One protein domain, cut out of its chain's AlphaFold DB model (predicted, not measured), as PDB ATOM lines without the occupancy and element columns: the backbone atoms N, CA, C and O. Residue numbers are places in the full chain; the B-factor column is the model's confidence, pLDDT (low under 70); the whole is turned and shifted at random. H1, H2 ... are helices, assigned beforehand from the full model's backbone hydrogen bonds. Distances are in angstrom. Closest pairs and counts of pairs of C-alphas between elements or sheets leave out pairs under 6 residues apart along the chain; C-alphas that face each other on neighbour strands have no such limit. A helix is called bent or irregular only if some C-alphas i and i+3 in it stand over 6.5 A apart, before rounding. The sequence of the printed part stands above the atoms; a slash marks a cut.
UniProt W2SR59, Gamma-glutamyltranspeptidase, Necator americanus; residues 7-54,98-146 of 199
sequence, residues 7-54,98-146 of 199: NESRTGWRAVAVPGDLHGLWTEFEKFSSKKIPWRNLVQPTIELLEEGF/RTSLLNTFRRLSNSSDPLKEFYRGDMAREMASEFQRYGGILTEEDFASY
ATOM      1  N   ASN A   7      16.862  16.729  33.308       91.31
ATOM      2  CA  ASN A   7      17.565  16.880  34.580       91.31
ATOM      3  C   ASN A   7      17.989  18.342  34.844       91.31
ATOM      4  O   ASN A   7      18.021  18.771  35.995       91.31
ATOM      5  N   GLU A   8      18.229  19.132  33.787       92.38
ATOM      6  CA  GLU A   8      18.580  20.560  33.885       92.38
ATOM      7  C   GLU A   8      17.410  21.425  34.391       92.38
ATOM      8  O   GLU A   8      17.639  22.560  34.793       92.38
ATOM      9  N   SER A   9      16.172  20.906  34.417       92.75
ATOM     10  CA  SER A   9      15.030  21.594  35.046       92.75
ATOM     11  C   SER A   9      14.909  21.320  36.549       92.75
ATOM     12  O   SER A   9      14.073  21.917  37.222       92.75
ATOM     13  N   ARG A  10      15.722  20.402  37.086       91.69
ATOM     14  CA  ARG A  10      15.680  19.974  38.494       91.69
ATOM     15  C   ARG A  10      16.961  20.289  39.250       91.69
ATOM     16  O   ARG A  10      16.941  20.358  40.476       91.69
ATOM     17  N   THR A  11      18.091  20.381  38.557       89.62
ATOM     18  CA  THR A  11      19.404  20.552  39.181       89.62
ATOM     19  C   THR A  11      20.308  21.422  38.314       89.62
ATOM     20  O   THR A  11      20.301  21.317  37.088       89.62
ATOM     21  N   GLY A  12      21.114  22.254  38.974       90.25
ATOM     22  CA  GLY A  12      22.068  23.157  38.339       90.25
ATOM     23  C   GLY A  12      21.479  24.518  37.975       90.25
ATOM     24  O   GLY A  12      20.319  24.826  38.238       90.25
ATOM     25  N   TRP A  13      22.309  25.339  37.341       93.00
ATOM     26  CA  TRP A  13      22.075  26.768  37.108       93.00
ATOM     27  C   TRP A  13      20.933  27.085  36.142       93.00
ATOM     28  O   TRP A  13      20.438  28.206  36.115       93.00
ATOM     29  N   ARG A  14      20.492  26.103  35.352       94.31
ATOM     30  CA  ARG A  14      19.320  26.240  34.478       94.31
ATOM     31  C   ARG A  14      18.008  25.996  35.210       94.31
ATOM     32  O   ARG A  14      16.995  26.512  34.770       94.31
ATOM     33  N   ALA A  15      18.026  25.286  36.335       95.31
ATOM     34  CA  ALA A  15      16.823  24.952  37.092       95.31
ATOM     35  C   ALA A  15      16.281  26.124  37.932       95.31
ATOM     36  O   ALA A  15      15.253  25.981  38.591       95.31
ATOM     37  N   VAL A  16      16.976  27.265  37.952       95.75
ATOM     38  CA  VAL A  16      16.664  28.402  38.820       95.75
ATOM     39  C   VAL A  16      16.094  29.549  37.986       95.75
ATOM     40  O   VAL A  16      16.678  29.958  36.986       95.75
ATOM     41  N   ALA A  17      14.945  30.067  38.416       95.25
ATOM     42  CA  ALA A  17      14.358  31.302  37.902       95.25
ATOM     43  C   ALA A  17      14.853  32.515  38.709       95.25
ATOM     44  O   ALA A  17      15.483  32.353  39.754       95.25
ATOM     45  N   VAL A  18      14.536  33.731  38.257       97.56
ATOM     46  CA  VAL A  18      14.878  34.952  39.001       97.56
ATOM     47  C   VAL A  18      14.278  34.892  40.420       97.56
ATOM     48  O   VAL A  18      13.061  34.726  40.548       97.56
ATOM     49  N   PRO A  19      15.090  35.004  41.493       96.38
ATOM     50  CA  PRO A  19      14.601  34.925  42.867       96.38
ATOM     51  C   PRO A  19      13.598  36.034  43.197       96.38
ATOM     52  O   PRO A  19      13.876  37.217  43.000       96.38
ATOM     53  N   GLY A  20      12.436  35.655  43.732       97.19
ATOM     54  CA  GLY A  20      11.299  36.561  43.889       97.19
ATOM     55  C   GLY A  20      11.004  37.081  45.292       97.19
ATOM     56  O   GLY A  20      10.324  38.100  45.427       97.19
ATOM     57  N   ASP A  21      11.504  36.392  46.317       96.81
ATOM     58  CA  ASP A  21      11.070  36.581  47.705       96.81
ATOM     59  C   ASP A  21      11.310  38.004  48.208       96.81
ATOM     60  O   ASP A  21      10.416  38.609  48.797       96.81
ATOM     61  N   LEU A  22      12.485  38.581  47.925       97.75
ATOM     62  CA  LEU A  22      12.806  39.941  48.357       97.75
ATOM     63  C   LEU A  22      11.853  40.969  47.738       97.75
ATOM     64  O   LEU A  22      11.353  41.835  48.453       97.75
ATOM     65  N   HIS A  23      11.564  40.868  46.436       97.94
ATOM     66  CA  HIS A  23      10.602  41.765  45.793       97.94
ATOM     67  C   HIS A  23       9.204  41.618  46.397       97.94
ATOM     68  O   HIS A  23       8.525  42.621  46.612       97.94
ATOM     69  N   GLY A  24       8.770  40.386  46.679       97.31
ATOM     70  CA  GLY A  24       7.495  40.109  47.341       97.31
ATOM     71  C   GLY A  24       7.405  40.773  48.715       97.31
ATOM     72  O   GLY A  24       6.542  41.625  48.923       97.31
ATOM     73  N   LEU A  25       8.348  40.451  49.604       97.38
ATOM     74  CA  LEU A  25       8.396  40.952  50.982       97.38
ATOM     75  C   LEU A  25       8.539  42.474  51.046       97.38
ATOM     76  O   LEU A  25       7.867  43.129  51.841       97.38
ATOM     77  N   TRP A  26       9.379  43.062  50.191       97.44
ATOM     78  CA  TRP A  26       9.510  44.514  50.122       97.44
ATOM     79  C   TRP A  26       8.237  45.175  49.591       97.44
ATOM     80  O   TRP A  26       7.803  46.185  50.130       97.44
ATOM     81  N   THR A  27       7.592  44.600  48.571       97.25
ATOM     82  CA  THR A  27       6.318  45.125  48.049       97.25
ATOM     83  C   THR A  27       5.225  45.080  49.111       97.25
ATOM     84  O   THR A  27       4.459  46.034  49.235       97.25
ATOM     85  N   GLU A  28       5.165  44.001  49.891       96.25
ATOM     86  CA  GLU A  28       4.240  43.883  51.014       96.25
ATOM     87  C   GLU A  28       4.537  44.930  52.092       96.25
ATOM     88  O   GLU A  28       3.640  45.657  52.524       96.25
ATOM     89  N   PHE A  29       5.810  45.074  52.467       96.94
ATOM     90  CA  PHE A  29       6.248  46.092  53.410       96.94
ATOM     91  C   PHE A  29       5.882  47.504  52.932       96.94
ATOM     92  O   PHE A  29       5.334  48.290  53.705       96.94
ATOM     93  N   GLU A  30       6.165  47.856  51.678       95.88
ATOM     94  CA  GLU A  30       5.866  49.159  51.067       95.88
ATOM     95  C   GLU A  30       4.373  49.460  50.990       95.88
ATOM     96  O   GLU A  30       3.966  50.558  51.365       95.88
ATOM     97  N   LYS A  31       3.554  48.498  50.564       95.88
ATOM     98  CA  LYS A  31       2.131  48.747  50.300       95.88
ATOM     99  C   LYS A  31       1.221  48.556  51.507       95.88
ATOM    100  O   LYS A  31       0.219  49.258  51.608       95.88
ATOM    101  N   PHE A  32       1.525  47.598  52.380       95.81
ATOM    102  CA  PHE A  32       0.559  47.105  53.368       95.81
ATOM    103  C   PHE A  32       1.016  47.247  54.821       95.81
ATOM    104  O   PHE A  32       0.199  47.105  55.731       95.81
ATOM    105  N   SER A  33       2.293  47.543  55.083       96.19
ATOM    106  CA  SER A  33       2.747  47.726  56.464       96.19
ATOM    107  C   SER A  33       2.328  49.079  57.045       96.19
ATOM    108  O   SER A  33       2.166  50.074  56.344       96.19
ATOM    109  N   SER A  34       2.245  49.144  58.375       96.69
ATOM    110  CA  SER A  34       1.979  50.397  59.095       96.69
ATOM    111  C   SER A  34       3.157  51.380  59.112       96.69
ATOM    112  O   SER A  34       3.009  52.477  59.646       96.69
ATOM    113  N   LYS A  35       4.345  50.974  58.636       94.12
ATOM    114  CA  LYS A  35       5.620  51.716  58.730       94.12
ATOM    115  C   LYS A  35       6.089  52.087  60.145       94.12
ATOM    116  O   LYS A  35       7.128  52.719  60.292       94.12
ATOM    117  N   LYS A  36       5.391  51.640  61.195       97.06
ATOM    118  CA  LYS A  36       5.805  51.834  62.598       97.06
ATOM    119  C   LYS A  36       7.061  51.039  62.960       97.06
ATOM    120  O   LYS A  36       7.807  51.444  63.843       97.06
ATOM    121  N   ILE A  37       7.273  49.910  62.287       96.25
ATOM    122  CA  ILE A  37       8.474  49.085  62.412       96.25
ATOM    123  C   ILE A  37       9.298  49.291  61.135       96.25
ATOM    124  O   ILE A  37       8.805  48.960  60.055       96.25
ATOM    125  N   PRO A  38      10.520  49.845  61.222       95.88
ATOM    126  CA  PRO A  38      11.403  49.980  60.069       95.88
ATOM    127  C   PRO A  38      11.771  48.620  59.472       95.88
ATOM    128  O   PRO A  38      11.930  47.647  60.209       95.88
ATOM    129  N   TRP A  39      12.002  48.570  58.157       96.44
ATOM    130  CA  TRP A  39      12.423  47.356  57.440       96.44
ATOM    131  C   TRP A  39      13.581  46.631  58.127       96.44
ATOM    132  O   TRP A  39      13.517  45.429  58.373       96.44
ATOM    133  N   ARG A  40      14.614  47.387  58.514       97.00
ATOM    134  CA  ARG A  40      15.785  46.853  59.208       97.00
ATOM    135  C   ARG A  40      15.408  46.026  60.436       97.00
ATOM    136  O   ARG A  40      15.967  44.953  60.628       97.00
ATOM    137  N   ASN A  41      14.443  46.493  61.228       97.31
ATOM    138  CA  ASN A  41      14.029  45.827  62.461       97.31
ATOM    139  C   ASN A  41      13.281  44.514  62.190       97.31
ATOM    140  O   ASN A  41      13.289  43.639  63.044       97.31
ATOM    141  N   LEU A  42      12.667  44.353  61.012       96.50
ATOM    142  CA  LEU A  42      12.049  43.088  60.599       96.50
ATOM    143  C   LEU A  42      13.106  42.040  60.219       96.50
ATOM    144  O   LEU A  42      12.909  40.852  60.453       96.50
ATOM    145  N   VAL A  43      14.236  42.477  59.658       97.38
ATOM    146  CA  VAL A  43      15.339  41.596  59.237       97.38
ATOM    147  C   VAL A  43      16.303  41.285  60.392       97.38
ATOM    148  O   VAL A  43      16.911  40.215  60.424       97.38
ATOM    149  N   GLN A  44      16.425  42.200  61.356       97.81
ATOM    150  CA  GLN A  44      17.372  42.145  62.472       97.81
ATOM    151  C   GLN A  44      17.385  40.805  63.245       97.81
ATOM    152  O   GLN A  44      18.480  40.276  63.433       97.81
ATOM    153  N   PRO A  45      16.244  40.168  63.586       97.19
ATOM    154  CA  PRO A  45      16.265  38.878  64.285       97.19
ATOM    155  C   PRO A  45      16.960  37.758  63.495       97.19
ATOM    156  O   PRO A  45      17.564  36.858  64.069       97.19
ATOM    157  N   THR A  46      16.906  37.807  62.157       95.44
ATOM    158  CA  THR A  46      17.605  36.829  61.303       95.44
ATOM    159  C   THR A  46      19.109  37.090  61.280       95.44
ATOM    160  O   THR A  46      19.897  36.150  61.236       95.44
ATOM    161  N   ILE A  47      19.517  38.361  61.323       96.81
ATOM    162  CA  ILE A  47      20.927  38.753  61.423       96.81
ATOM    163  C   ILE A  47      21.514  38.243  62.743       96.81
ATOM    164  O   ILE A  47      22.545  37.577  62.714       96.81
ATOM    165  N   GLU A  48      20.821  38.466  63.861       95.75
ATOM    166  CA  GLU A  48      21.216  37.972  65.190       95.75
ATOM    167  C   GLU A  48      21.330  36.446  65.209       95.75
ATOM    168  O   GLU A  48      22.363  35.909  65.598       95.75
ATOM    169  N   LEU A  49      20.338  35.737  64.656       94.31
ATOM    170  CA  LEU A  49      20.373  34.277  64.544       94.31
ATOM    171  C   LEU A  49      21.593  33.768  63.752       94.31
ATOM    172  O   LEU A  49      22.165  32.725  64.072       94.31
ATOM    173  N   LEU A  50      21.995  34.478  62.695       94.00
ATOM    174  CA  LEU A  50      23.166  34.119  61.892       94.00
ATOM    175  C   LEU A  50      24.491  34.484  62.581       94.00
ATOM    176  O   LEU A  50      25.498  33.817  62.337       94.00
ATOM    177  N   GLU A  51      24.511  35.519  63.416       93.44
ATOM    178  CA  GLU A  51      25.681  35.939  64.197       93.44
ATOM    179  C   GLU A  51      25.934  35.013  65.387       93.44
ATOM    180  O   GLU A  51      27.052  34.530  65.564       93.44
ATOM    181  N   GLU A  52      24.893  34.723  66.165       93.25
ATOM    182  CA  GLU A  52      24.965  33.864  67.350       93.25
ATOM    183  C   GLU A  52      25.098  32.381  66.974       93.25
ATOM    184  O   GLU A  52      25.747  31.597  67.675       93.25
ATOM    185  N   GLY A  53      24.531  32.008  65.826       92.75
ATOM    186  CA  GLY A  53      24.344  30.623  65.425       92.75
ATOM    187  C   GLY A  53      23.044  30.047  65.975       92.75
ATOM    188  O   GLY A  53      22.356  30.640  66.805       92.75
ATOM    189  N   PHE A  54      22.676  28.871  65.475       93.25
ATOM    190  CA  PHE A  54      21.418  28.233  65.847       93.25
ATOM    191  C   PHE A  54      21.539  26.709  65.907       93.25
ATOM    192  O   PHE A  54      22.295  26.108  65.130       93.25
ATOM    193  N   ARG A  98      26.737  31.552  58.774       90.44
ATOM    194  CA  ARG A  98      26.701  31.531  57.303       90.44
ATOM    195  C   ARG A  98      27.114  32.899  56.761       90.44
ATOM    196  O   ARG A  98      26.259  33.734  56.457       90.44
ATOM    197  N   THR A  99      28.417  33.177  56.719       90.38
ATOM    198  CA  THR A  99      28.962  34.539  56.562       90.38
ATOM    199  C   THR A  99      28.458  35.264  55.314       90.38
ATOM    200  O   THR A  99      28.063  36.427  55.406       90.38
ATOM    201  N   SER A 100      28.415  34.597  54.158       91.75
ATOM    202  CA  SER A 100      27.934  35.222  52.915       91.75
ATOM    203  C   SER A 100      26.460  35.627  53.008       91.75
ATOM    204  O   SER A 100      26.078  36.721  52.584       91.75
ATOM    205  N   LEU A 101      25.633  34.784  53.633       93.94
ATOM    206  CA  LEU A 101      24.218  35.075  53.854       93.94
ATOM    207  C   LEU A 101      24.034  36.209  54.874       93.94
ATOM    208  O   LEU A 101      23.240  37.116  54.637       93.94
ATOM    209  N   LEU A 102      24.805  36.200  55.965       95.62
ATOM    210  CA  LEU A 102      24.809  37.272  56.963       95.62
ATOM    211  C   LEU A 102      25.144  38.630  56.329       95.62
ATOM    212  O   LEU A 102      24.435  39.611  56.549       95.62
ATOM    213  N   ASN A 103      26.192  38.691  55.504       95.00
ATOM    214  CA  ASN A 103      26.581  39.919  54.808       95.00
ATOM    215  C   ASN A 103      25.500  40.392  53.829       95.00
ATOM    216  O   ASN A 103      25.232  41.592  53.749       95.00
ATOM    217  N   THR A 104      24.836  39.457  53.144       95.75
ATOM    218  CA  THR A 104      23.694  39.764  52.270       95.75
ATOM    219  C   THR A 104      22.560  40.406  53.068       95.75
ATOM    220  O   THR A 104      22.119  41.503  52.727       95.75
ATOM    221  N   PHE A 105      22.140  39.798  54.183       97.06
ATOM    222  CA  PHE A 105      21.091  40.365  55.036       97.06
ATOM    223  C   PHE A 105      21.476  41.722  55.624       97.06
ATOM    224  O   PHE A 105      20.645  42.625  55.631       97.06
ATOM    225  N   ARG A 106      22.728  41.909  56.064       96.88
ATOM    226  CA  ARG A 106      23.220  43.208  56.552       96.88
ATOM    227  C   ARG A 106      23.187  44.283  55.466       96.88
ATOM    228  O   ARG A 106      22.817  45.418  55.756       96.88
ATOM    229  N   ARG A 107      23.560  43.960  54.224       96.44
ATOM    230  CA  ARG A 107      23.501  44.914  53.106       96.44
ATOM    231  C   ARG A 107      22.053  45.281  52.773       96.44
ATOM    232  O   ARG A 107      21.738  46.461  52.669       96.44
ATOM    233  N   LEU A 108      21.164  44.292  52.684       96.94
ATOM    234  CA  LEU A 108      19.752  44.513  52.356       96.94
ATOM    235  C   LEU A 108      18.962  45.198  53.479       96.94
ATOM    236  O   LEU A 108      18.051  45.968  53.194       96.94
ATOM    237  N   SER A 109      19.285  44.945  54.749       96.75
ATOM    238  CA  SER A 109      18.582  45.556  55.885       96.75
ATOM    239  C   SER A 109      18.948  47.026  56.088       96.75
ATOM    240  O   SER A 109      18.112  47.801  56.547       96.75
ATOM    241  N   ASN A 110      20.181  47.411  55.741       95.75
ATOM    242  CA  ASN A 110      20.673  48.784  55.860       95.75
ATOM    243  C   ASN A 110      20.454  49.629  54.596       95.75
ATOM    244  O   ASN A 110      20.699  50.834  54.630       95.75
ATOM    245  N   SER A 111      20.016  49.023  53.490       94.38
ATOM    246  CA  SER A 111      19.733  49.752  52.256       94.38
ATOM    247  C   SER A 111      18.447  50.572  52.370       94.38
ATOM    248  O   SER A 111      17.444  50.107  52.913       94.38
ATOM    249  N   SER A 112      18.463  51.781  51.807       91.50
ATOM    250  CA  SER A 112      17.254  52.579  51.587       91.50
ATOM    251  C   SER A 112      16.404  52.057  50.423       91.50
ATOM    252  O   SER A 112      15.209  52.337  50.377       91.50
ATOM    253  N   ASP A 113      17.004  51.291  49.508       94.75
ATOM    254  CA  ASP A 113      16.336  50.628  48.386       94.75
ATOM    255  C   ASP A 113      16.905  49.204  48.211       94.75
ATOM    256  O   ASP A 113      17.826  48.972  47.413       94.75
ATOM    257  N   PRO A 114      16.409  48.225  48.993       96.38
ATOM    258  CA  PRO A 114      16.883  46.843  48.925       96.38
ATOM    259  C   PRO A 114      16.637  46.190  47.560       96.38
ATOM    260  O   PRO A 114      17.390  45.300  47.165       96.38
ATOM    261  N   LEU A 115      15.613  46.635  46.818       97.00
ATOM    262  CA  LEU A 115      15.329  46.104  45.487       97.00
ATOM    263  C   LEU A 115      16.368  46.551  44.478       97.00
ATOM    264  O   LEU A 115      16.859  45.726  43.710       97.00
ATOM    265  N   LYS A 116      16.747  47.829  44.490       96.31
ATOM    266  CA  LYS A 116      17.824  48.304  43.626       96.31
ATOM    267  C   LYS A 116      19.130  47.573  43.921       96.31
ATOM    268  O   LYS A 116      19.776  47.139  42.973       96.31
ATOM    269  N   GLU A 117      19.487  47.388  45.191       95.62
ATOM    270  CA  GLU A 117      20.701  46.650  45.576       95.62
ATOM    271  C   GLU A 117      20.718  45.220  45.016       95.62
ATOM    272  O   GLU A 117      21.730  44.798  44.455       95.62
ATOM    273  N   PHE A 118      19.601  44.494  45.126       97.50
ATOM    274  CA  PHE A 118      19.521  43.084  44.737       97.50
ATOM    275  C   PHE A 118      19.300  42.861  43.233       97.50
ATOM    276  O   PHE A 118      19.935  41.990  42.649       97.50
ATOM    277  N   TYR A 119      18.409  43.635  42.606       98.19
ATOM    278  CA  TYR A 119      17.927  43.396  41.236       98.19
ATOM    279  C   TYR A 119      18.589  44.285  40.175       98.19
ATOM    280  O   TYR A 119      18.482  43.987  38.989       98.19
ATOM    281  N   ARG A 120      19.253  45.386  40.561       96.81
ATOM    282  CA  ARG A 120      19.858  46.354  39.616       96.81
ATOM    283  C   ARG A 120      21.273  46.812  39.993       96.81
ATOM    284  O   ARG A 120      21.861  47.627  39.282       96.81
ATOM    285  N   GLY A 121      21.794  46.349  41.126       93.06
ATOM    286  CA  GLY A 121      23.100  46.716  41.667       93.06
ATOM    287  C   GLY A 121      24.177  45.670  41.390       93.06
ATOM    288  O   GLY A 121      24.029  44.808  40.525       93.06
ATOM    289  N   ASP A 122      25.260  45.722  42.168       93.75
ATOM    290  CA  ASP A 122      26.367  44.763  42.046       93.75
ATOM    291  C   ASP A 122      25.923  43.318  42.279       93.75
ATOM    292  O   ASP A 122      26.415  42.427  41.594       93.75
ATOM    293  N   MET A 123      24.954  43.079  43.176       95.88
ATOM    294  CA  MET A 123      24.447  41.724  43.421       95.88
ATOM    295  C   MET A 123      23.843  41.112  42.152       95.88
ATOM    296  O   MET A 123      24.115  39.956  41.845       95.88
ATOM    297  N   ALA A 124      23.059  41.884  41.391       97.12
ATOM    298  CA  ALA A 124      22.460  41.416  40.143       97.12
ATOM    299  C   ALA A 124      23.530  41.056  39.106       97.12
ATOM    300  O   ALA A 124      23.431  40.014  38.459       97.12
ATOM    301  N   ARG A 125      24.581  41.879  38.994       97.31
ATOM    302  CA  ARG A 125      25.719  41.629  38.096       97.31
ATOM    303  C   ARG A 125      26.500  40.383  38.481       97.31
ATOM    304  O   ARG A 125      26.805  39.555  37.625       97.31
ATOM    305  N   GLU A 126      26.819  40.246  39.765       96.44
ATOM    306  CA  GLU A 126      27.525  39.086  40.305       96.44
ATOM    307  C   GLU A 126      26.726  37.803  40.065       96.44
ATOM    308  O   GLU A 126      27.270  36.847  39.508       96.44
ATOM    309  N   MET A 127      25.426  37.810  40.387       96.44
ATOM    310  CA  MET A 127      24.535  36.677  40.136       96.44
ATOM    311  C   MET A 127      24.457  36.352  38.643       96.44
ATOM    312  O   MET A 127      24.716  35.214  38.265       96.44
ATOM    313  N   ALA A 128      24.157  37.322  37.774       97.75
ATOM    314  CA  ALA A 128      24.052  37.090  36.331       97.75
ATOM    315  C   ALA A 128      25.354  36.522  35.736       97.75
ATOM    316  O   ALA A 128      25.323  35.547  34.983       97.75
ATOM    317  N   SER A 129      26.509  37.073  36.128       97.62
ATOM    318  CA  SER A 129      27.826  36.558  35.738       97.62
ATOM    319  C   SER A 129      28.033  35.113  36.188       97.62
ATOM    320  O   SER A 129      28.543  34.287  35.430       97.62
ATOM    321  N   GLU A 130      27.642  34.781  37.417       95.62
ATOM    322  CA  GLU A 130      27.766  33.428  37.949       95.62
ATOM    323  C   GLU A 130      26.843  32.437  37.225       95.62
ATOM    324  O   GLU A 130      27.302  31.383  36.778       95.62
ATOM    325  N   PHE A 131      25.580  32.815  37.001       96.44
ATOM    326  CA  PHE A 131      24.628  32.035  36.215       96.44
ATOM    327  C   PHE A 131      25.182  31.713  34.829       96.44
ATOM    328  O   PHE A 131      25.225  30.544  34.448       96.44
ATOM    329  N   GLN A 132      25.658  32.717  34.093       96.12
ATOM    330  CA  GLN A 132      26.201  32.526  32.746       96.12
ATOM    331  C   GLN A 132      27.460  31.654  32.748       96.12
ATOM    332  O   GLN A 132      27.599  30.759  31.911       96.12
ATOM    333  N   ARG A 133      28.357  31.858  33.721       96.62
ATOM    334  CA  ARG A 133      29.605  31.092  33.864       96.62
ATOM    335  C   ARG A 133      29.366  29.595  34.011       96.62
ATOM    336  O   ARG A 133      30.138  28.806  33.473       96.62
ATOM    337  N   TYR A 134      28.303  29.206  34.709       93.75
ATOM    338  CA  TYR A 134      27.973  27.803  34.949       93.75
ATOM    339  C   TYR A 134      26.808  27.284  34.087       93.75
ATOM    340  O   TYR A 134      26.175  26.275  34.408       93.75
ATOM    341  N   GLY A 135      26.544  27.946  32.956       92.56
ATOM    342  CA  GLY A 135      25.620  27.470  31.925       92.56
ATOM    343  C   GLY A 135      24.138  27.728  32.204       92.56
ATOM    344  O   GLY A 135      23.292  27.211  31.470       92.56
ATOM    345  N   GLY A 136      23.816  28.514  33.230       95.31
ATOM    346  CA  GLY A 136      22.506  29.127  33.430       95.31
ATOM    347  C   GLY A 136      22.194  30.189  32.375       95.31
ATOM    348  O   GLY A 136      23.013  30.507  31.515       95.31
ATOM    349  N   ILE A 137      20.970  30.709  32.422       95.25
ATOM    350  CA  ILE A 137      20.430  31.599  31.380       95.25
ATOM    351  C   ILE A 137      20.031  32.983  31.891       95.25
ATOM    352  O   ILE A 137      19.656  33.821  31.082       95.25
ATOM    353  N   LEU A 138      20.075  33.203  33.207       97.69
ATOM    354  CA  LEU A 138      19.664  34.473  33.792       97.69
ATOM    355  C   LEU A 138      20.674  35.569  33.438       97.69
ATOM    356  O   LEU A 138      21.889  35.384  33.545       97.69
ATOM    357  N   THR A 139      20.150  36.713  33.026       97.94
ATOM    358  CA  THR A 139      20.892  37.916  32.647       97.94
ATOM    359  C   THR A 139      20.570  39.064  33.596       97.94
ATOM    360  O   THR A 139      19.562  39.032  34.297       97.94
ATOM    361  N   GLU A 140      21.392  40.116  33.600       98.12
ATOM    362  CA  GLU A 140      21.103  41.336  34.371       98.12
ATOM    363  C   GLU A 140      19.724  41.931  34.030       98.12
ATOM    364  O   GLU A 140      19.040  42.429  34.919       98.12
ATOM    365  N   GLU A 141      19.287  41.820  32.771       98.31
ATOM    366  CA  GLU A 141      17.972  42.291  32.315       98.31
ATOM    367  C   GLU A 141      16.822  41.476  32.927       98.31
ATOM    368  O   GLU A 141      15.801  42.037  33.330       98.31
ATOM    369  N   ASP A 142      16.992  40.156  33.069       98.31
ATOM    370  CA  ASP A 142      16.009  39.301  33.744       98.31
ATOM    371  C   ASP A 142      15.843  39.718  35.214       98.31
ATOM    372  O   ASP A 142      14.721  39.827  35.711       98.31
ATOM    373  N   PHE A 143      16.949  40.011  35.910       98.44
ATOM    374  CA  PHE A 143      16.898  40.547  37.273       98.44
ATOM    375  C   PHE A 143      16.247  41.936  37.311       98.44
ATOM    376  O   PHE A 143      15.368  42.175  38.137       98.44
ATOM    377  N   ALA A 144      16.630  42.845  36.411       98.12
ATOM    378  CA  ALA A 144      16.177  44.235  36.429       98.12
ATOM    379  C   ALA A 144      14.688  44.411  36.090       98.12
ATOM    380  O   ALA A 144      14.057  45.373  36.566       98.12
ATOM    381  N   SER A 145      14.149  43.502  35.273       97.62
ATOM    382  CA  SER A 145      12.750  43.470  34.834       97.62
ATOM    383  C   SER A 145      11.828  42.681  35.771       97.62
ATOM    384  O   SER A 145      10.603  42.817  35.677       97.62
ATOM    385  N   TYR A 146      12.387  41.898  36.702       98.12
ATOM    386  CA  TYR A 146      11.601  41.129  37.658       98.12
ATOM    387  C   TYR A 146      10.746  42.030  38.552       98.12
ATOM    388  O   TYR A 146      11.201  43.041  39.089       98.12
TER     389      TYR A 146
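This is residues 7 to 54 and 98 to 146 of the 199 residues of the protein "Gamma-glutamyltranspeptidase" of Necator americanus (UniProt W2SR59). H2 and H3 lie side by side as one part, H5 and H6 form another, and short H4 joins them; H1 packs on H4 with residues 22 to 26. Residues 31 to 36 stick out. The printed part has 97 residues, 62 of them in six named helices, H1 to H6 in order along the chain, with no named strand; its class is all helix, and it is only just compact, close to loose, with a radius of gyration of the C-alphas of 15.0 A and spans of 44 by 32 by 23 A.

H1 is residues 21 to 32, from C-alpha 21 at (11.070, 36.581, 47.705). H2 is residues 39 to 52, 20.9 A long and irregular, with C-alphas 42 and 45 7.0 A apart. H3 is 99 to 110, H4 114 to 119, H5 122 to 133, and H6 140 to 145, ending at (12.750, 43.470, 34.834).

H1 touches H4, closest C-alphas His 23 and Leu 115, 6.4 A. H2 touches H3, closest C-alphas Arg 40 and Ser 109, 4.5 A, at 22 degrees, a shallow tilt, opposite ways. H5 touches H6, closest C-alphas Ala 128 and Glu 140, 5.5 A. Every O i to N i+4 pair is within hydrogen-bond range but in H2, 8 of 10.

Residues 55 to 97 are cut out, C-alphas 54 and 98 being 10.6 A apart. No printed residue is under 70 in pLDDT.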